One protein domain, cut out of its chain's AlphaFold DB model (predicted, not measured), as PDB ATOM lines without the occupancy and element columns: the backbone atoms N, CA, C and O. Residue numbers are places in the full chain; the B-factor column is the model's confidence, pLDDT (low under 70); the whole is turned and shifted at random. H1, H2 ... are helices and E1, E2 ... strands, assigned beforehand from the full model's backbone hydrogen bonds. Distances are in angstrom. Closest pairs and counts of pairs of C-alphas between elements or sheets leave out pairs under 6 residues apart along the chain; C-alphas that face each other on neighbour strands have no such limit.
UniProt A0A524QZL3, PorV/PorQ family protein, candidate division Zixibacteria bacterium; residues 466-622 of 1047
ATOM      1  N   LEU A 466     176.742 197.105 175.152       94.69
ATOM      2  CA  LEU A 466     177.507 197.870 176.127       94.69
ATOM      3  C   LEU A 466     177.984 199.173 175.485       94.69
ATOM      4  O   LEU A 466     178.533 199.165 174.384       94.69
ATOM      5  N   TYR A 467     177.795 200.278 176.193       94.94
ATOM      6  CA  TYR A 467     178.312 201.596 175.863       94.94
ATOM      7  C   TYR A 467     179.384 201.984 176.876       94.94
ATOM      8  O   TYR A 467     179.174 201.852 178.081       94.94
ATOM      9  N   VAL A 468     180.512 202.481 176.377       96.19
ATOM     10  CA  VAL A 468     181.669 202.885 177.180       96.19
ATOM     11  C   VAL A 468     181.981 204.345 176.879       96.19
ATOM     12  O   VAL A 468     182.381 204.681 175.762       96.19
ATOM     13  N   ALA A 469     181.746 205.211 177.860       95.44
ATOM     14  CA  ALA A 469     182.051 206.632 177.794       95.44
ATOM     15  C   ALA A 469     183.512 206.872 178.191       95.44
ATOM     16  O   ALA A 469     183.970 206.347 179.207       95.44
ATOM     17  N   THR A 470     184.247 207.654 177.402       93.25
ATOM     18  CA  THR A 470     185.669 207.943 177.623       93.25
ATOM     19  C   THR A 470     185.978 209.427 177.448       93.25
ATOM     20  O   THR A 470     185.168 210.199 176.926       93.25
ATOM     21  N   GLU A 471     187.191 209.834 177.818       89.56
ATOM     22  CA  GLU A 471     187.713 211.193 177.588       89.56
ATOM     23  C   GLU A 471     187.795 211.590 176.104       89.56
ATOM     24  O   GLU A 471     187.974 212.761 175.779       89.56
ATOM     25  N   THR A 472     187.665 210.630 175.185       86.44
ATOM     26  CA  THR A 472     187.784 210.874 173.739       86.44
ATOM     27  C   THR A 472     186.511 210.558 172.954       86.44
ATOM     28  O   THR A 472     186.486 210.713 171.725       86.44
ATOM     29  N   GLY A 473     185.447 210.117 173.627       89.81
ATOM     30  CA  GLY A 473     184.141 209.910 173.013       89.81
ATOM     31  C   GLY A 473     183.372 208.729 173.595       89.81
ATOM     32  O   GLY A 473     183.467 208.406 174.775       89.81
ATOM     33  N   LEU A 474     182.572 208.091 172.743       92.00
ATOM     34  CA  LEU A 474     181.716 206.966 173.099       92.00
ATOM     35  C   LEU A 474     182.074 205.748 172.249       92.00
ATOM     36  O   LEU A 474     182.238 205.854 171.034       92.00
ATOM     37  N   TYR A 475     182.151 204.587 172.883       92.44
ATOM     38  CA  TYR A 475     182.377 203.302 172.229       92.44
ATOM     39  C   TYR A 475     181.206 202.369 172.493       92.44
ATOM     40  O   TYR A 475     180.523 202.487 173.513       92.44
ATOM     41  N   ARG A 476     180.969 201.440 171.569       91.50
ATOM     42  CA  ARG A 476     179.882 200.469 171.652       91.50
ATOM     43  C   ARG A 476     180.393 199.061 171.374       91.50
ATOM     44  O   ARG A 476     181.149 198.861 170.428       91.50
ATOM     45  N   TYR A 477     179.923 198.098 172.160       91.75
ATOM     46  CA  TYR A 477     180.088 196.668 171.921       91.75
ATOM     47  C   TYR A 477     178.725 196.021 171.708       91.75
ATOM     48  O   TYR A 477     177.843 196.109 172.561       91.75
ATOM     49  N   ASN A 478     178.545 195.367 170.563       85.12
ATOM     50  CA  ASN A 478     177.273 194.752 170.153       85.12
ATOM     51  C   ASN A 478     177.167 193.252 170.508       85.12
ATOM     52  O   ASN A 478     176.309 192.552 169.968       85.12
ATOM     53  N   GLY A 479     178.073 192.742 171.349       80.56
ATOM     54  CA  GLY A 479     178.213 191.313 171.644       80.56
ATOM     55  C   GLY A 479     179.160 190.558 170.702       80.56
ATOM     56  O   GLY A 479     179.358 189.359 170.882       80.56
ATOM     57  N   ARG A 480     179.723 191.221 169.681       78.94
ATOM     58  CA  ARG A 480     180.664 190.618 168.718       78.94
ATOM     59  C   ARG A 480     181.866 191.498 168.396       78.94
ATOM     60  O   ARG A 480     182.968 190.979 168.272       78.94
ATOM     61  N   SER A 481     181.664 192.799 168.222       83.19
ATOM     62  CA  SER A 481     182.709 193.736 167.802       83.19
ATOM     63  C   SER A 481     182.602 195.066 168.533       83.19
ATOM     64  O   SER A 481     181.513 195.467 168.959       83.19
ATOM     65  N   TRP A 482     183.741 195.747 168.639       89.50
ATOM     66  CA  TRP A 482     183.825 197.114 169.128       89.50
ATOM     67  C   TRP A 482     183.758 198.098 167.968       89.50
ATOM     68  O   TRP A 482     184.262 197.835 166.879       89.50
ATOM     69  N   GLU A 483     183.158 199.252 168.218       86.88
ATOM     70  CA  GLU A 483     183.213 200.395 167.313       86.88
ATOM     71  C   GLU A 483     183.221 201.701 168.112       86.88
ATOM     72  O   GLU A 483     182.633 201.799 169.198       86.88
ATOM     73  N   ARG A 484     183.867 202.731 167.559       86.69
ATOM     74  CA  ARG A 484     183.684 204.100 168.044       86.69
ATOM     75  C   ARG A 484     182.306 204.574 167.591       86.69
ATOM     76  O   ARG A 484     182.036 204.658 166.395       86.69
ATOM     77  N   PHE A 485     181.431 204.873 168.541       86.44
ATOM     78  CA  PHE A 485     180.049 205.206 168.244       86.44
ATOM     79  C   PHE A 485     179.932 206.683 167.868       86.44
ATOM     80  O   PHE A 485     180.137 207.572 168.695       86.44
ATOM     81  N   ASN A 486     179.631 206.944 166.595       80.81
ATOM     82  CA  ASN A 486     179.564 208.302 166.075       80.81
ATOM     83  C   ASN A 486     178.358 209.061 166.658       80.81
ATOM     84  O   ASN A 486     177.208 208.625 166.559       80.81
ATOM     85  N   THR A 487     178.624 210.230 167.237       77.06
ATOM     86  CA  THR A 487     177.615 211.087 167.866       77.06
ATOM     87  C   THR A 487     177.174 212.280 167.008       77.06
ATOM     88  O   THR A 487     176.670 213.267 167.550       77.06
ATOM     89  N   GLY A 488     177.414 212.240 165.693       69.50
ATOM     90  CA  GLY A 488     177.050 213.296 164.741       69.50
ATOM     91  C   GLY A 488     178.257 213.950 164.053       69.50
ATOM     92  O   GLY A 488     179.340 213.381 164.009       69.50
ATOM     93  N   THR A 489     178.064 215.137 163.477       55.94
ATOM     94  CA  THR A 489     179.099 215.863 162.708       55.94
ATOM     95  C   THR A 489     180.150 216.552 163.576       55.94
ATOM     96  O   THR A 489     181.245 216.825 163.095       55.94
ATOM     97  N   ASP A 490     179.841 216.797 164.850       55.50
ATOM     98  CA  ASP A 490     180.742 217.467 165.786       55.50
ATOM     99  C   ASP A 490     181.485 216.425 166.623       55.50
ATOM    100  O   ASP A 490     180.861 215.501 167.166       55.50
ATOM    101  N   SER A 491     182.805 216.586 166.769       59.81
ATOM    102  CA  SER A 491     183.592 215.766 167.692       59.81
ATOM    103  C   SER A 491     182.973 215.857 169.090       59.81
ATOM    104  O   SER A 491     182.705 216.936 169.613       59.81
ATOM    105  N   THR A 492     182.657 214.714 169.694       63.66
ATOM    106  CA  THR A 492     181.886 214.678 170.945       63.66
ATOM    107  C   THR A 492     182.650 215.179 172.167       63.66
ATOM    108  O   THR A 492     182.035 215.323 173.220       63.66
ATOM    109  N   GLY A 493     183.958 215.431 172.045       79.00
ATOM    110  CA  GLY A 493     184.831 215.673 173.194       79.00
ATOM    111  C   GLY A 493     184.792 214.504 174.181       79.00
ATOM    112  O   GLY A 493     184.554 213.358 173.778       79.00
ATOM    113  N   ALA A 494     184.999 214.794 175.465       90.69
ATOM    114  CA  ALA A 494     184.841 213.806 176.519       90.69
ATOM    115  C   ALA A 494     183.357 213.503 176.768       90.69
ATOM    116  O   ALA A 494     182.507 214.399 176.852       90.69
ATOM    117  N   VAL A 495     183.047 212.219 176.935       94.94
ATOM    118  CA  VAL A 495     181.752 211.764 177.444       94.94
ATOM    119  C   VAL A 495     181.964 211.346 178.893       94.94
ATOM    120  O   VAL A 495     182.734 210.432 179.175       94.94
ATOM    121  N   TRP A 496     181.297 212.034 179.816       95.25
ATOM    122  CA  TRP A 496     181.478 211.845 181.257       95.25
ATOM    123  C   TRP A 496     180.492 210.853 181.860       95.25
ATOM    124  O   TRP A 496     180.822 210.175 182.824       95.25
ATOM    125  N   CYS A 497     179.279 210.768 181.310       96.19
ATOM    126  CA  CYS A 497     178.291 209.784 181.739       96.19
ATOM    127  C   CYS A 497     177.384 209.352 180.590       96.19
ATOM    128  O   CYS A 497     177.129 210.116 179.655       96.19
ATOM    129  N   VAL A 498     176.874 208.125 180.678       95.81
ATOM    130  CA  VAL A 498     175.962 207.542 179.690       95.81
ATOM    131  C   VAL A 498     174.787 206.857 180.387       95.81
ATOM    132  O   VAL A 498     174.939 206.158 181.387       95.81
ATOM    133  N   LYS A 499     173.575 207.063 179.859       94.44
ATOM    134  CA  LYS A 499     172.363 206.340 180.270       94.44
ATOM    135  C   LYS A 499     171.637 205.778 179.057       94.44
ATOM    136  O   LYS A 499     171.348 206.505 178.104       94.44
ATOM    137  N   ALA A 500     171.307 204.491 179.135       90.06
ATOM    138  CA  ALA A 500     170.666 203.717 178.078       90.06
ATOM    139  C   ALA A 500     169.317 203.135 178.557       90.06
ATOM    140  O   ALA A 500     169.199 201.937 178.785       90.06
ATOM    141  N   PRO A 501     168.286 203.975 178.776       81.38
ATOM    142  CA  PRO A 501     167.031 203.546 179.402       81.38
ATOM    143  C   PRO A 501     166.198 202.569 178.552       81.38
ATOM    144  O   PRO A 501     165.410 201.808 179.113       81.38
ATOM    145  N   LYS A 502     166.291 202.627 177.214       71.62
ATOM    146  CA  LYS A 502     165.562 201.766 176.261       71.62
ATOM    147  C   LYS A 502     166.308 201.676 174.927       71.62
ATOM    148  O   LYS A 502     167.088 202.570 174.599       71.62
ATOM    149  N   ARG A 503     165.953 200.654 174.138       67.94
ATOM    150  CA  ARG A 503     166.550 200.338 172.836       67.94
ATOM    151  C   ARG A 503     166.690 201.565 171.931       67.94
ATOM    152  O   ARG A 503     165.696 202.234 171.660       67.94
ATOM    153  N   GLU A 504     167.923 201.837 171.493       67.44
ATOM    154  CA  GLU A 504     168.304 202.957 170.598       67.44
ATOM    155  C   GLU A 504     168.057 204.370 171.149       67.44
ATOM    156  O   GLU A 504     168.037 205.354 170.401       67.44
ATOM    157  N   LYS A 505     167.908 204.495 172.470       86.69
ATOM    158  CA  LYS A 505     167.818 205.787 173.138       86.69
ATOM    159  C   LYS A 505     168.956 205.962 174.128       86.69
ATOM    160  O   LYS A 505     169.036 205.246 175.121       86.69
ATOM    161  N   LEU A 506     169.784 206.974 173.889       92.12
ATOM    162  CA  LEU A 506     170.928 207.295 174.740       92.12
ATOM    163  C   LEU A 506     170.862 208.732 175.218       92.12
ATOM    164  O   LEU A 506     170.467 209.624 174.469       92.12
ATOM    165  N   TRP A 507     171.294 208.939 176.454       94.06
ATOM    166  CA  TRP A 507     171.564 210.251 177.023       94.06
ATOM    167  C   TRP A 507     173.020 210.291 177.461       94.06
ATOM    168  O   TRP A 507     173.464 209.404 178.188       94.06
ATOM    169  N   LEU A 508     173.741 211.305 176.998       95.50
ATOM    170  CA  LEU A 508     175.157 211.509 177.257       95.50
ATOM    171  C   LEU A 508     175.361 212.841 177.964       95.50
ATOM    172  O   LEU A 508     174.839 213.862 177.514       95.50
ATOM    173  N   GLY A 509     176.150 212.827 179.028       95.62
ATOM    174  CA  GLY A 509     176.731 214.032 179.597       95.62
ATOM    175  C   GLY A 509     178.106 214.279 178.983       95.62
ATOM    176  O   GLY A 509     178.925 213.364 178.910       95.62
ATOM    177  N   THR A 510     178.337 215.493 178.497       93.94
ATOM    178  CA  THR A 510     179.549 215.892 177.763       93.94
ATOM    179  C   THR A 510     180.105 217.202 178.324       93.94
ATOM    180  O   THR A 510     179.466 217.827 179.175       93.94
ATOM    181  N   ASP A 511     181.263 217.644 177.833       88.94
ATOM    182  CA  ASP A 511     181.843 218.957 178.177       88.94
ATOM    183  C   ASP A 511     180.958 220.146 177.771       88.94
ATOM    184  O   ASP A 511     181.030 221.217 178.368       88.94
ATOM    185  N   VAL A 512     180.110 219.953 176.758       84.62
ATOM    186  CA  VAL A 512     179.297 221.011 176.131       84.62
ATOM    187  C   VAL A 512     177.802 220.886 176.443       84.62
ATOM    188  O   VAL A 512     176.972 221.517 175.788       84.62
ATOM    189  N   GLY A 513     177.446 220.064 177.435       91.19
ATOM    190  CA  GLY A 513     176.069 219.840 177.873       91.19
ATOM    191  C   GLY A 513     175.590 218.408 177.644       91.19
ATOM    192  O   GLY A 513     176.352 217.450 177.793       91.19
ATOM    193  N   VAL A 514     174.308 218.246 177.309       93.69
ATOM    194  CA  VAL A 514     173.664 216.929 177.171       93.69
ATOM    195  C   VAL A 514     173.427 216.593 175.704       93.69
ATOM    196  O   VAL A 514     172.764 217.342 174.987       93.69
ATOM    197  N   LYS A 515     173.900 215.426 175.256       92.31
ATOM    198  CA  LYS A 515     173.554 214.870 173.938       92.31
ATOM    199  C   LYS A 515     172.558 213.729 174.077       92.31
ATOM    200  O   LYS A 515     172.683 212.885 174.959       92.31
ATOM    201  N   VAL A 516     171.571 213.684 173.189       92.00
ATOM    202  CA  VAL A 516     170.510 212.673 173.209       92.00
ATOM    203  C   VAL A 516     170.367 212.038 171.837       92.00
ATOM    204  O   VAL A 516     170.201 212.749 170.847       92.00
ATOM    205  N   LEU A 517     170.391 210.708 171.791       90.44
ATOM    206  CA  LEU A 517     170.053 209.920 170.611       90.44
ATOM    207  C   LEU A 517     168.583 209.507 170.694       90.44
ATOM    208  O   LEU A 517     168.175 208.869 171.666       90.44
ATOM    209  N   ARG A 518     167.791 209.870 169.682       86.94
ATOM    210  CA  ARG A 518     166.405 209.409 169.513       86.94
ATOM    211  C   ARG A 518     166.184 209.015 168.060       86.94
ATOM    212  O   ARG A 518     166.434 209.828 167.175       86.94
ATOM    213  N   SER A 519     165.718 207.790 167.822       83.44
ATOM    214  CA  SER A 519     165.390 207.297 166.472       83.44
ATOM    215  C   SER A 519     166.529 207.522 165.463       83.44
ATOM    216  O   SER A 519     166.309 208.030 164.368       83.44
ATOM    217  N   GLY A 520     167.771 207.232 165.870       83.88
ATOM    218  CA  GLY A 520     168.967 207.412 165.036       83.88
ATOM    219  C   GLY A 520     169.474 208.855 164.888       83.88
ATOM    220  O   GLY A 520     170.540 209.058 164.313       83.88
ATOM    221  N   LYS A 521     168.769 209.860 165.425       88.38
ATOM    222  CA  LYS A 521     169.155 211.275 165.338       88.38
ATOM    223  C   LYS A 521     169.709 211.803 166.662       88.38
ATOM    224  O   LYS A 521     169.079 211.670 167.713       88.38
ATOM    225  N   TRP A 522     170.864 212.460 166.590       89.75
ATOM    226  CA  TRP A 522     171.473 213.165 167.715       89.75
ATOM    227  C   TRP A 522     170.911 214.582 167.865       89.75
ATOM    228  O   TRP A 522     170.709 215.294 166.886       89.75
ATOM    229  N   THR A 523     170.657 214.991 169.106       89.62
ATOM    230  CA  THR A 523     170.303 216.366 169.495       89.62
ATOM    231  C   THR A 523     171.209 216.798 170.641       89.62
ATOM    232  O   THR A 523     171.452 216.011 171.554       89.62
ATOM    233  N   THR A 524     171.725 218.026 170.597       89.88
ATOM    234  CA  THR A 524     172.570 218.601 171.655       89.88
ATOM    235  C   THR A 524     171.814 219.710 172.372       89.88
ATOM    236  O   THR A 524     171.237 220.580 171.727       89.88
ATOM    237  N   TYR A 525     171.818 219.651 173.700       91.62
ATOM    238  CA  TYR A 525     171.287 220.672 174.592       91.62
ATOM    239  C   TYR A 525     172.467 221.318 175.318       91.62
ATOM    240  O   TYR A 525     173.122 220.662 176.128       91.62
ATOM    241  N   GLY A 526     172.737 222.581 175.000       91.25
ATOM    242  CA  GLY A 526     173.804 223.375 175.616       91.25
ATOM    243  C   GLY A 526     173.267 224.689 176.180       91.25
ATOM    244  O   GLY A 526     172.100 224.774 176.571       91.25
ATOM    245  N   ALA A 527     174.095 225.738 176.155       90.06
ATOM    246  CA  ALA A 527     173.759 227.056 176.710       90.06
ATOM    247  C   ALA A 527     172.448 227.629 176.150       90.06
ATOM    248  O   ALA A 527     171.621 228.142 176.900       90.06
ATOM    249  N   ALA A 528     172.205 227.457 174.847       89.06
ATOM    250  CA  ALA A 528     170.985 227.922 174.188       89.06
ATOM    251  C   ALA A 528     169.698 227.238 174.697       89.06
ATOM    252  O   ALA A 528     168.607 227.760 174.488       89.06
ATOM    253  N   GLN A 529     169.809 226.084 175.358       93.62
ATOM    254  CA  GLN A 529     168.683 225.337 175.924       93.62
ATOM    255  C   GLN A 529     168.685 225.335 177.460       93.62
ATOM    256  O   GLN A 529     167.906 224.590 178.048       93.62
ATOM    257  N   GLY A 530     169.514 226.161 178.109       90.12
ATOM    258  CA  GLY A 530     169.529 226.320 179.569       90.12
ATOM    259  C   GLY A 530     170.489 225.395 180.324       90.12
ATOM    260  O   GLY A 530     170.337 225.222 181.533       90.12
ATOM    261  N   ILE A 531     171.466 224.796 179.634       91.31
ATOM    262  CA  ILE A 531     172.582 224.079 180.268       91.31
ATOM    263  C   ILE A 531     173.847 224.926 180.169       91.31
ATOM    264  O   ILE A 531     174.329 225.185 179.069       91.31
ATOM    265  N   ASP A 532     174.414 225.314 181.307       86.81
ATOM    266  CA  ASP A 532     175.657 226.087 181.338       86.81
ATOM    267  C   ASP A 532     176.821 225.277 180.735       86.81
ATOM    268  O   ASP A 532     176.815 224.046 180.778       86.81
ATOM    269  N   ALA A 533     177.842 225.957 180.198       83.50
ATOM    270  CA  ALA A 533     179.026 225.343 179.583       83.50
ATOM    271  C   ALA A 533     179.946 224.679 180.631       83.50
ATOM    272  O   ALA A 533     181.059 225.129 180.898       83.50
ATOM    273  N   THR A 534     179.439 223.630 181.274       88.62
ATOM    274  CA  THR A 534     180.106 222.851 182.314       88.62
ATOM    275  C   THR A 534     179.937 221.359 182.034       88.62
ATOM    276  O   THR A 534     178.864 220.952 181.576       88.62
ATOM    277  N   PRO A 535     180.945 220.525 182.354       93.06
ATOM    278  CA  PRO A 535     180.841 219.083 182.186       93.06
ATOM    279  C   PRO A 535     179.644 218.492 182.932       93.06
ATOM    280  O   PRO A 535     179.519 218.630 184.153       93.06
ATOM    281  N   ILE A 536     178.784 217.792 182.195       96.44
ATOM    282  CA  ILE A 536     177.665 217.046 182.771       96.44
ATOM    283  C   ILE A 536     178.150 215.648 183.137       96.44
ATOM    284  O   ILE A 536     178.325 214.792 182.273       96.44
ATOM    285  N   LYS A 537     178.364 215.415 184.432       95.62
ATOM    286  CA  LYS A 537     178.976 214.186 184.960       95.62
ATOM    287  C   LYS A 537     177.969 213.149 185.441       95.62
ATOM    288  O   LYS A 537     178.340 212.005 185.656       95.62
ATOM    289  N   ASN A 538     176.709 213.534 185.626       95.94
ATOM    290  CA  ASN A 538     175.666 212.627 186.085       95.94
ATOM    291  C   ASN A 538     174.341 212.879 185.370       95.94
ATOM    292  O   ASN A 538     173.951 214.020 185.125       95.94
ATOM    293  N   LEU A 539     173.624 211.792 185.088       96.25
ATOM    294  CA  LEU A 539     172.307 211.804 184.464       96.25
ATOM    295  C   LEU A 539     171.392 210.797 185.154       96.25
ATOM    296  O   LEU A 539     171.789 209.662 185.426       96.25
ATOM    297  N   PHE A 540     170.140 211.193 185.352       94.81
ATOM    298  CA  PHE A 540     169.053 210.301 185.722       94.81
ATOM    299  C   PHE A 540     167.927 210.417 184.698       94.81
ATOM    300  O   PHE A 540     167.447 211.515 184.413       94.81
ATOM    301  N   VAL A 541     167.493 209.280 184.154       92.19
ATOM    302  CA  VAL A 541     166.470 209.216 183.106       92.19
ATOM    303  C   VAL A 541     165.406 208.206 183.513       92.19
ATOM    304  O   VAL A 541     165.630 207.002 183.417       92.19
ATOM    305  N   LYS A 542     164.225 208.685 183.918       86.62
ATOM    306  CA  LYS A 542     163.059 207.815 184.144       86.62
ATOM    307  C   LYS A 542     162.296 207.570 182.843       86.62
ATOM    308  O   LYS A 542     161.848 206.460 182.571       86.62
ATOM    309  N   ASN A 543     162.132 208.619 182.039       85.25
ATOM    310  CA  ASN A 543     161.509 208.588 180.716       85.25
ATOM    311  C   ASN A 543     161.877 209.862 179.927       85.25
ATOM    312  O   ASN A 543     162.724 210.640 180.348       85.25
ATOM    313  N   ASP A 544     161.248 210.080 178.771       82.06
ATOM    314  CA  ASP A 544     161.482 211.217 177.868       82.06
ATOM    315  C   ASP A 544     161.228 212.601 178.468       82.06
ATOM    316  O   ASP A 544     161.764 213.577 177.944       82.06
ATOM    317  N   LYS A 545     160.407 212.674 179.518       84.12
ATOM    318  CA  LYS A 545     159.971 213.919 180.154       84.12
ATOM    319  C   LYS A 545     160.632 214.140 181.510       84.12
ATOM    320  O   LYS A 545     160.862 215.271 181.899       84.12
ATOM    321  N   VAL A 546     160.934 213.062 182.229       88.62
ATOM    322  CA  VAL A 546     161.520 213.117 183.570       88.62
ATOM    323  C   VAL A 546     162.999 212.775 183.470       88.62
ATOM    324  O   VAL A 546     163.391 211.603 183.556       88.62
ATOM    325  N   VAL A 547     163.798 213.822 183.267       93.88
ATOM    326  CA  VAL A 547     165.256 213.745 183.169       93.88
ATOM    327  C   VAL A 547     165.900 214.803 184.047       93.88
ATOM    328  O   VAL A 547     165.471 215.957 184.075       93.88
ATOM    329  N   TRP A 548     166.950 214.381 184.738       96.06
ATOM    330  CA  TRP A 548     167.808 215.244 185.530       96.06
ATOM    331  C   TRP A 548     169.251 215.086 185.073       96.06
ATOM    332  O   TRP A 548     169.705 213.971 184.813       96.06
ATOM    333  N   ALA A 549     169.963 216.201 184.995       96.94
ATOM    334  CA  ALA A 549     171.386 216.251 184.696       96.94
ATOM    335  C   ALA A 549     172.111 216.989 185.815       96.94
ATOM    336  O   ALA A 549     171.548 217.900 186.415       96.94
ATOM    337  N   ALA A 550     173.352 216.617 186.098       96.75
ATOM    338  CA  ALA A 550     174.162 217.306 187.087       96.75
ATOM    339  C   ALA A 550     175.586 217.525 186.578       96.75
ATOM    340  O   ALA A 550     176.223 216.615 186.035       96.75
ATOM    341  N   SER A 551     176.073 218.745 186.792       94.56
ATOM    342  CA  SER A 551     177.504 219.032 186.845       94.56
ATOM    343  C   SER A 551     178.009 218.787 188.272       94.56
ATOM    344  O   SER A 551     177.267 218.293 189.124       94.56
ATOM    345  N   ASP A 552     179.262 219.136 188.569       90.62
ATOM    346  CA  ASP A 552     179.772 219.017 189.938       90.62
ATOM    347  C   ASP A 552     178.945 219.845 190.938       90.62
ATOM    348  O   ASP A 552     178.664 219.365 192.029       90.62
ATOM    349  N   GLN A 553     178.543 221.071 190.594       86.75
ATOM    350  CA  GLN A 553     177.931 222.014 191.549       86.75
ATOM    351  C   GLN A 553     176.465 222.344 191.264       86.75
ATOM    352  O   GLN A 553     175.804 222.944 192.112       86.75
ATOM    353  N   ASN A 554     175.948 221.972 190.091       92.44
ATOM    354  CA  ASN A 554     174.614 222.371 189.666       92.44
ATOM    355  C   ASN A 554     173.777 221.177 189.208       92.44
ATOM    356  O   ASN A 554     174.295 220.168 188.727       92.44
ATOM    357  N   LEU A 555     172.465 221.321 189.356       95.50
ATOM    358  CA  LEU A 555     171.460 220.335 188.987       95.50
ATOM    359  C   LEU A 555     170.528 220.973 187.959       95.50
ATOM    360  O   LEU A 555     170.134 222.122 188.119       95.50
ATOM    361  N   TYR A 556     170.148 220.222 186.935       95.81
ATOM    362  CA  TYR A 556     169.288 220.672 185.849       95.81
ATOM    363  C   TYR A 556     168.100 219.724 185.711       95.81
ATOM    364  O   TYR A 556     168.271 218.501 185.688       95.81
ATOM    365  N   ARG A 557     166.900 220.288 185.583       94.62
ATOM    366  CA  ARG A 557     165.657 219.577 185.286       94.62
ATOM    367  C   ARG A 557     165.275 219.811 183.831       94.62
ATOM    368  O   ARG A 557     165.288 220.953 183.377       94.62
ATOM    369  N   PHE A 558     164.930 218.745 183.118       93.38
ATOM    370  CA  PHE A 558     164.424 218.843 181.751       93.38
ATOM    371  C   PHE A 558     162.923 219.168 181.738       93.38
ATOM    372  O   PHE A 558     162.138 218.474 182.384       93.38
ATOM    373  N   GLU A 559     162.530 220.204 180.997       86.44
ATOM    374  CA  GLU A 559     161.155 220.698 180.849       86.44
ATOM    375  C   GLU A 559     160.898 221.083 179.384       86.44
ATOM    376  O   GLU A 559     161.482 222.037 178.874       86.44
ATOM    377  N   ASP A 560     160.042 220.327 178.689       78.19
ATOM    378  CA  ASP A 560     159.511 220.660 177.356       78.19
ATOM    379  C   ASP A 560     160.555 221.166 176.330       78.19
ATOM    380  O   ASP A 560     160.357 222.160 175.636       78.19
ATOM    381  N   SER A 561     161.661 220.425 176.176       83.62
ATOM    382  CA  SER A 561     162.807 220.723 175.280       83.62
ATOM    383  C   SER A 561     163.809 221.766 175.789       83.62
ATOM    384  O   SER A 561     164.797 222.041 175.107       83.62
ATOM    385  N   THR A 562     163.609 222.292 176.992       91.50
ATOM    386  CA  THR A 562     164.539 223.198 177.680       91.50
ATOM    387  C   THR A 562     165.002 222.611 179.009       91.50
ATOM    388  O   THR A 562     164.480 221.600 179.481       91.50
ATOM    389  N   TRP A 563     166.018 223.226 179.602       94.25
ATOM    390  CA  TRP A 563     166.562 222.854 180.898       94.25
ATOM    391  C   TRP A 563     166.482 224.034 181.857       94.25
ATOM    392  O   TRP A 563     166.748 225.175 181.484       94.25
ATOM    393  N   SER A 564     166.131 223.746 183.108       93.06
ATOM    394  CA  SER A 564     166.163 224.718 184.196       93.06
ATOM    395  C   SER A 564     167.068 224.226 185.313       93.06
ATOM    396  O   SER A 564     166.938 223.093 185.777       93.06
ATOM    397  N   ASN A 565     167.951 225.099 185.792       93.31
ATOM    398  CA  ASN A 565     168.765 224.884 186.990       93.31
ATOM    399  C   ASN A 565     168.181 225.565 188.239       93.31
ATOM    400  O   ASN A 565     168.880 225.773 189.229       93.31
ATOM    401  N   SER A 566     166.905 225.951 188.191       91.75
ATOM    402  CA  SER A 566     166.236 226.687 189.261       91.75
ATOM    403  C   SER A 566     164.773 226.280 189.410       91.75
ATOM    404  O   SER A 566     164.139 225.816 188.456       91.75
ATOM    405  N   CYS A 567     164.217 226.493 190.602       89.19
ATOM    406  CA  CYS A 567     162.772 226.551 190.775       89.19
ATOM    407  C   CYS A 567     162.281 227.995 190.611       89.19
ATOM    408  O   CYS A 567     163.006 228.956 190.877       89.19
ATOM    409  N   LYS A 568     161.039 228.143 190.153       89.81
ATOM    410  CA  LYS A 568     160.374 229.439 190.021       89.81
ATOM    411  C   LYS A 568     159.495 229.685 191.238       89.81
ATOM    412  O   LYS A 568     158.746 228.794 191.637       89.81
ATOM    413  N   TYR A 569     159.560 230.889 191.795       91.94
ATOM    414  CA  TYR A 569     158.698 231.326 192.888       91.94
ATOM    415  C   TYR A 569     158.177 232.737 192.619       91.94
ATOM    416  O   TYR A 569     158.956 233.635 192.308       91.94
ATOM    417  N   THR A 570     156.870 232.944 192.762       95.44
ATOM    418  CA  THR A 570     156.256 234.271 192.650       95.44
ATOM    419  C   THR A 570     156.226 234.934 194.021       95.44
ATOM    420  O   THR A 570     155.582 234.426 194.939       95.44
ATOM    421  N   ALA A 571     156.916 236.062 194.159       93.75
ATOM    422  CA  ALA A 571     157.000 236.805 195.408       93.75
ATOM    423  C   ALA A 571     155.635 237.332 195.868       93.75
ATOM    424  O   ALA A 571     154.863 237.887 195.083       93.75
ATOM    425  N   ALA A 572     155.345 237.169 197.156       94.25
ATOM    426  CA  ALA A 572     154.165 237.715 197.812       94.25
ATOM    427  C   ALA A 572     154.487 239.041 198.521       94.25
ATOM    428  O   ALA A 572     155.646 239.375 198.769       94.25
ATOM    429  N   VAL A 573     153.449 239.802 198.880       93.69
ATOM    430  CA  VAL A 573     153.603 241.036 199.666       93.69
ATOM    431  C   VAL A 573     154.320 240.728 200.987       93.69
ATOM    432  O   VAL A 573     153.888 239.853 201.736       93.69
ATOM    433  N   GLY A 574     155.400 241.463 201.269       90.94
ATOM    434  CA  GLY A 574     156.189 241.323 202.499       90.94
ATOM    435  C   GLY A 574     157.229 240.198 202.484       90.94
ATOM    436  O   GLY A 574     157.859 239.954 203.513       90.94
ATOM    437  N   ASP A 575     157.431 239.514 201.355       94.19
ATOM    438  CA  ASP A 575     158.511 238.539 201.232       94.19
ATOM    439  C   ASP A 575     159.892 239.217 201.337       94.19
ATOM    440  O   ASP A 575     160.146 240.276 200.776       94.19
ATOM    441  N   SER A 576     160.815 238.575 202.050       92.94
ATOM    442  CA  SER A 576     162.263 238.794 201.941       92.94
ATOM    443  C   SER A 576     162.913 237.658 201.151       92.94
ATOM    444  O   SER A 576     162.350 236.559 201.083       92.94
ATOM    445  N   MET A 577     164.132 237.852 200.633       91.31
ATOM    446  CA  MET A 577     164.869 236.782 199.939       91.31
ATOM    447  C   MET A 577     165.022 235.514 200.793       91.31
ATOM    448  O   MET A 577     164.825 234.402 200.307       91.31
ATOM    449  N   LEU A 578     165.272 235.656 202.096       90.94
ATOM    450  CA  LEU A 578     165.325 234.512 203.009       90.94
ATOM    451  C   LEU A 578     163.974 233.776 203.094       90.94
ATOM    452  O   LEU A 578     163.937 232.544 203.102       90.94
ATOM    453  N   SER A 579     162.862 234.516 203.157       91.25
ATOM    454  CA  SER A 579     161.520 233.922 203.203       91.25
ATOM    455  C   SER A 579     161.131 233.245 201.885       91.25
ATOM    456  O   SER A 579     160.538 232.170 201.922       91.25
ATOM    457  N   VAL A 580     161.543 233.810 200.745       91.88
ATOM    458  CA  VAL A 580     161.357 233.252 199.397       91.88
ATOM    459  C   VAL A 580     162.036 231.893 199.300       91.88
ATOM    460  O   VAL A 580     161.390 230.898 198.980       91.88
ATOM    461  N   PHE A 581     163.314 231.811 199.676       91.25
ATOM    462  CA  PHE A 581     164.047 230.548 199.682       91.25
ATOM    463  C   PHE A 581     163.417 229.519 200.636       91.25
ATOM    464  O   PHE A 581     163.275 228.353 200.268       91.25
ATOM    465  N   ARG A 582     162.989 229.933 201.840       88.88
ATOM    466  CA  ARG A 582     162.295 229.040 202.791       88.88
ATOM    467  C   ARG A 582     160.974 228.517 202.234       88.88
ATOM    468  O   ARG A 582     160.658 227.349 202.419       88.88
ATOM    469  N   LYS A 583     160.190 229.355 201.558       88.69
ATOM    470  CA  LYS A 583     158.905 228.945 200.973       88.69
ATOM    471  C   LYS A 583     159.092 228.061 199.741       88.69
ATOM    472  O   LYS A 583     158.318 227.130 199.550       88.69
ATOM    473  N   ALA A 584     160.121 228.318 198.940       86.81
ATOM    474  CA  ALA A 584     160.381 227.572 197.716       86.81
ATOM    475  C   ALA A 584     161.070 226.219 197.936       86.81
ATOM    476  O   ALA A 584     160.812 225.284 197.185       86.81
ATOM    477  N   TYR A 585     161.947 226.113 198.940       85.75
ATOM    478  CA  TYR A 585     162.731 224.901 199.212       85.75
ATOM    479  C   TYR A 585     162.466 224.252 200.572       85.75
ATOM    480  O   TYR A 585     163.007 223.181 200.866       85.75
ATOM    481  N   GLY A 586     161.615 224.861 201.395       82.25
ATOM    482  CA  GLY A 586     161.230 224.345 202.699       82.25
ATOM    483  C   GLY A 586     162.303 224.565 203.766       82.25
ATOM    484  O   GLY A 586     162.744 225.686 204.026       82.25
ATOM    485  N   ASN A 587     162.681 223.482 204.446       77.56
ATOM    486  CA  ASN A 587     163.523 223.544 205.637       77.56
ATOM    487  C   ASN A 587     164.997 223.801 205.279       77.56
ATOM    488  O   ASN A 587     165.733 222.882 204.916       77.56
ATOM    489  N   ILE A 588     165.422 225.058 205.398       80.69
ATOM    490  CA  ILE A 588     166.775 225.515 205.074       80.69
ATOM    491  C   ILE A 588     167.434 226.199 206.274       80.69
ATOM    492  O   ILE A 588     166.787 226.929 207.026       80.69
ATOM    493  N   ASP A 589     168.741 225.984 206.422       79.44
ATOM    494  CA  ASP A 589     169.567 226.676 207.413       79.44
ATOM    495  C   ASP A 589     169.653 228.175 207.053       79.44
ATOM    496  O   ASP A 589     170.184 228.509 205.983       79.44
ATOM    497  N   PRO A 590     169.146 229.080 207.915       80.88
ATOM    498  CA  PRO A 590     169.091 230.510 207.629       80.88
ATOM    499  C   PRO A 590     170.468 231.149 207.437       80.88
ATOM    500  O   PRO A 590     170.628 231.999 206.562       80.88
ATOM    501  N   ASP A 591     171.473 230.723 208.196       77.94
ATOM    502  CA  ASP A 591     172.807 231.324 208.156       77.94
ATOM    503  C   ASP A 591     173.560 230.869 206.906       77.94
ATOM    504  O   ASP A 591     174.244 231.657 206.243       77.94
ATOM    505  N   ARG A 592     173.418 229.587 206.547       79.19
ATOM    506  CA  ARG A 592     174.001 229.051 205.308       79.19
ATOM    507  C   ARG A 592     173.368 229.680 204.083       79.19
ATOM    508  O   ARG A 592     174.098 230.087 203.179       79.19
ATOM    509  N   ILE A 593     172.036 229.744 204.041       87.06
ATOM    510  CA  ILE A 593     171.365 230.272 202.861       87.06
ATOM    511  C   ILE A 593     171.614 231.770 202.713       87.06
ATOM    512  O   ILE A 593     171.831 232.212 201.593       87.06
ATOM    513  N   SER A 594     171.716 232.531 203.807       87.69
ATOM    514  CA  SER A 594     172.015 233.969 203.738       87.69
ATOM    515  C   SER A 594     173.357 234.251 203.054       87.69
ATOM    516  O   SER A 594     173.435 235.134 202.205       87.69
ATOM    517  N   ARG A 595     174.398 233.446 203.322       85.75
ATOM    518  CA  ARG A 595     175.686 233.561 202.607       85.75
ATOM    519  C   ARG A 595     175.563 233.257 201.113       85.75
ATOM    520  O   ARG A 595     176.205 233.916 200.302       85.75
ATOM    521  N   LYS A 596     174.748 232.263 200.743       88.94
ATOM    522  CA  LYS A 596     174.506 231.924 199.333       88.94
ATOM    523  C   LYS A 596     173.669 232.988 198.622       88.94
ATOM    524  O   LYS A 596     173.980 233.316 197.486       88.94
ATOM    525  N   ILE A 597     172.667 233.554 199.294       91.62
ATOM    526  CA  ILE A 597     171.867 234.678 198.792       91.62
ATOM    527  C   ILE A 597     172.777 235.877 198.522       91.62
ATOM    528  O   ILE A 597     172.753 236.394 197.413       91.62
ATOM    529  N   ALA A 598     173.650 236.246 199.465       90.19
ATOM    530  CA  ALA A 598     174.605 237.339 199.270       90.19
ATOM    531  C   ALA A 598     175.528 237.103 198.057       90.19
ATOM    532  O   ALA A 598     175.736 237.999 197.244       90.19
ATOM    533  N   ALA A 599     176.032 235.875 197.884       88.81
ATOM    534  CA  ALA A 599     176.845 235.520 196.719       88.81
ATOM    535  C   ALA A 599     176.060 235.587 195.394       88.81
ATOM    536  O   ALA A 599     176.624 235.948 194.362       88.81
ATOM    537  N   LEU A 600     174.768 235.247 195.403       90.94
ATOM    538  CA  LEU A 600     173.900 235.376 194.231       90.94
ATOM    539  C   LEU A 600     173.557 236.837 193.926       90.94
ATOM    540  O   LEU A 600     173.531 237.208 192.758       90.94
ATOM    541  N   GLN A 601     173.355 237.673 194.944       92.00
ATOM    542  CA  GLN A 601     173.127 239.114 194.781       92.00
ATOM    543  C   GLN A 601     174.344 239.794 194.147       92.00
ATOM    544  O   GLN A 601     174.204 240.534 193.179       92.00
ATOM    545  N   MET A 602     175.560 239.418 194.564       90.88
ATOM    546  CA  MET A 602     176.799 239.845 193.890       90.88
ATOM    547  C   MET A 602     176.889 239.384 192.424       90.88
ATOM    548  O   MET A 602     177.603 239.993 191.633       90.88
ATOM    549  N   ARG A 603     176.171 238.317 192.048       89.62
ATOM    550  CA  ARG A 603     176.046 237.811 190.667       89.62
ATOM    551  C   ARG A 603     174.817 238.371 189.934       89.62
ATOM    552  O   ARG A 603     174.489 237.878 188.859       89.62
ATOM    553  N   GLY A 604     174.149 239.382 190.496       87.19
ATOM    554  CA  GLY A 604     173.021 240.079 189.872       87.19
ATOM    555  C   GLY A 604     171.635 239.513 190.195       87.19
ATOM    556  O   GLY A 604     170.685 239.821 189.482       87.19
ATOM    557  N   MET A 605     171.487 238.678 191.230       87.88
ATOM    558  CA  MET A 605     170.162 238.330 191.764       87.88
ATOM    559  C   MET A 605     169.541 239.535 192.482       87.88
ATOM    560  O   MET A 605     170.238 240.253 193.194       87.88
ATOM    561  N   GLU A 606     168.226 239.706 192.337       86.94
ATOM    562  CA  GLU A 606     167.476 240.798 192.963       86.94
ATOM    563  C   GLU A 606     167.718 240.891 194.478       86.94
ATOM    564  O   GLU A 606     167.684 239.887 195.201       86.94
ATOM    565  N   GLU A 607     167.930 242.111 194.972       83.75
ATOM    566  CA  GLU A 607     168.156 242.338 196.399       83.75
ATOM    567  C   GLU A 607     166.857 242.273 197.208       83.75
ATOM    568  O   GLU A 607     166.838 241.704 198.305       83.75
ATOM    569  N   SER A 608     165.769 242.818 196.656       87.44
ATOM    570  CA  SER A 608     164.473 242.943 197.328       87.44
ATOM    571  C   SER A 608     163.326 242.450 196.438       87.44
ATOM    572  O   SER A 608     163.037 243.063 195.412       87.44
ATOM    573  N   PRO A 609     162.631 241.366 196.819       90.56
ATOM    574  CA  PRO A 609     161.557 240.813 196.008       90.56
ATOM    575  C   PRO A 609     160.293 241.683 196.101       90.56
ATOM    576  O   PRO A 609     159.845 242.041 197.190       90.56
ATOM    577  N   THR A 610     159.690 242.010 194.958       91.69
ATOM    578  CA  THR A 610     158.424 242.763 194.886       91.69
ATOM    579  C   THR A 610     157.248 241.834 194.597       91.69
ATOM    580  O   THR A 610     157.397 240.817 193.925       91.69
ATOM    581  N   ALA A 611     156.059 242.147 195.119       93.25
ATOM    582  CA  ALA A 611     154.889 241.286 194.950       93.25
ATOM    583  C   ALA A 611     154.560 241.059 193.461       93.25
ATOM    584  O   ALA A 611     154.476 242.008 192.686       93.25
ATOM    585  N   GLY A 612     154.368 239.798 193.068       91.81
ATOM    586  CA  GLY A 612     154.143 239.384 191.680       91.81
ATOM    587  C   GLY A 612     155.420 239.105 190.876       91.81
ATOM    588  O   GLY A 612     155.327 238.536 189.790       91.81
ATOM    589  N   MET A 613     156.606 239.435 191.396       93.25
ATOM    590  CA  MET A 613     157.883 239.143 190.737       93.25
ATOM    591  C   MET A 613     158.164 237.634 190.700       93.25
ATOM    592  O   MET A 613     158.109 236.966 191.733       93.25
ATOM    593  N   GLU A 614     158.510 237.091 189.527       94.06
ATOM    594  CA  GLU A 614     159.009 235.714 189.396       94.06
ATOM    595  C   GLU A 614     160.510 235.668 189.708       94.06
ATOM    596  O   GLU A 614     161.331 236.252 189.002       94.06
ATOM    597  N   ILE A 615     160.875 234.939 190.759       92.44
ATOM    598  CA  ILE A 615     162.253 234.747 191.205       92.44
ATOM    599  C   ILE A 615     162.691 233.341 190.817       92.44
ATOM    600  O   ILE A 615     162.042 232.349 191.157       92.44
ATOM    601  N   LYS A 616     163.825 233.258 190.118       91.31
ATOM    602  CA  LYS A 616     164.504 231.999 189.804       91.31
ATOM    603  C   LYS A 616     165.471 231.669 190.926       91.31
ATOM    604  O   LYS A 616     166.468 232.359 191.113       91.31
ATOM    605  N   ILE A 617     165.171 230.622 191.675       91.12
ATOM    606  CA  ILE A 617     165.938 230.213 192.844       91.12
ATOM    607  C   ILE A 617     166.819 229.030 192.422       91.12
ATOM    608  O   ILE A 617     166.280 227.961 192.141       91.12
ATOM    609  N   PRO A 618     168.151 229.172 192.322       92.31
ATOM    610  CA  PRO A 618     169.018 228.127 191.768       92.31
ATOM    611  C   PRO A 618     169.065 226.860 192.629       92.31
ATOM    612  O   PRO A 618     169.087 226.944 193.854       92.31
ATOM    613  N   PHE A 619     169.136 225.676 192.018       91.69
ATOM    614  CA  PHE A 619     169.287 224.417 192.754       91.69
ATOM    615  C   PHE A 619     170.664 224.297 193.425       91.69
ATOM    616  O   PHE A 619     170.759 223.702 194.499       91.69
ATOM    617  N   GLU A 620     171.718 224.917 192.868       90.62
ATOM    618  CA  GLU A 620     173.074 224.955 193.457       90.62
ATOM    619  C   GLU A 620     173.087 225.465 194.913       90.62
ATOM    620  O   GLU A 620     173.966 225.128 195.720       90.62
ATOM    621  N   THR A 621     172.069 226.232 195.324       89.50
ATOM    622  CA  THR A 621     171.981 226.701 196.706       89.50
ATOM    623  C   THR A 621     171.692 225.587 197.703       89.50
ATOM    624  O   THR A 621     172.021 225.733 198.881       89.50
ATOM    625  N   MET A 622     171.176 224.445 197.253       87.56
ATOM    626  CA  MET A 622     170.761 223.341 198.117       87.56
ATOM    627  C   MET A 622     171.850 222.307 198.387       87.56
ATOM    628  O   MET A 622     171.702 221.503 199.312       87.56
TER     629      MET A 622
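Overview. This is residues 466 to 622 of the 1047 residues of the protein "PorV/PorQ family protein" of candidate division Zixibacteria bacterium (UniProt A0A524QZL3). Three small antiparallel sheets are stacked face to face in a row, E1 to E3, then E4 to E7, then E8 to E11, and past the third the row ends in a head where H1 packs on the two-stranded ribbon of E12 and E13, and H2 packs steeply tilted on H1. The row makes a rod spanning 65 by 27 by 25 A, and the first sheet stands more askew to the second than the third does. The printed part has 157 residues with thirteen named strands and three named helices, in the order E1 to E12, H1, H2, E13, H3; its class is mixed, helices and strands. Each of the three stacked sheets is a meander, each strand the antiparallel neighbour of the one before. The whole is loose, with a radius of gyration of the C-alphas of 18.9 A.

Arrangement. Begin at Leu 466: E1, residues 466 to 470, E2, residues 473 to 477, and E3, residues 482 to 484, make two hairpins in a row. Look for N 468 and O 475 at 2.9 A, and N 476 and O 483 at 2.9 A. The second sheet follows: E4, residues 495 to 502, E5, residues 505 to 510, E6, residues 513 to 518, and E7, residues 521 to 525, in that order and twisted. Its N and O pairs within hydrogen-bond range include N 499 and O 507 at 2.9 A, N 508 and O 515 at 2.8 A, and N 516 and O 523 at 2.8 A. It is face to face with the first sheet, their best planes 41 degrees apart; the closest C-alphas of E1 and E4 are those of Ala 469 and Val 495, 5.2 A. The third sheet holds E8, residues 538 to 541, E9, residues 547 to 550, E10, residues 555 to 559, and E11, residues 562 to 564; see N 540 and O 548 at 2.9 A, N 556 and O 549 at 2.8 A, and N 557 and O 564 at 2.8 A. It is face to face with the second sheet, their best planes 16 degrees apart; the closest C-alphas of E4 and E8 are those of Cys 497 and Asn 538, 5.8 A. E11 runs on into E12, residues 566 to 570, at 77 degrees. E12 is antiparallel to E13, residues 614 to 618, with N 569 and O 615 at 2.9 A. H1, residues 577 to 585, comes closest to E12 at the C-alphas of Ala 584 and Tyr 569, 6.3 A. H1 and H2, residues 590 to 602, touch at Leu 578 and Ser 594, C-alphas 6.8 A apart, opposite ways at a steep tilt of 68 degrees, only just short of about perpendicular. H3, residues 619 to 622, only grazes the third sheet. In H1 and H2 every O i to N i+4 pair is within hydrogen-bond range; H3 is too short for one.

Along the chain. Find C-alpha 466 at (177.507, 197.870, 176.127), where E1 begins. E4, the longest strand, runs 19.1 A from C-alpha 495 at (181.752, 211.764, 177.444); E5 and E6 measure 16.2 A and 16.5 A. H2 measures 18.3 A and H1 12.1 A. H3 ends at C-alpha 622, (170.761, 223.341, 198.117).

Size, cuts and confidence. The C-alphas farthest apart are those of Arg 480 and Gly 574, 65.7 A. The printed part has no cut. The links E7 to E8, residues 526 to 537, and H2 to E13 are long. Mean pLDDT of the printed part is 88.5; look for values under 70 at residues 488 to 492 and 503 to 504.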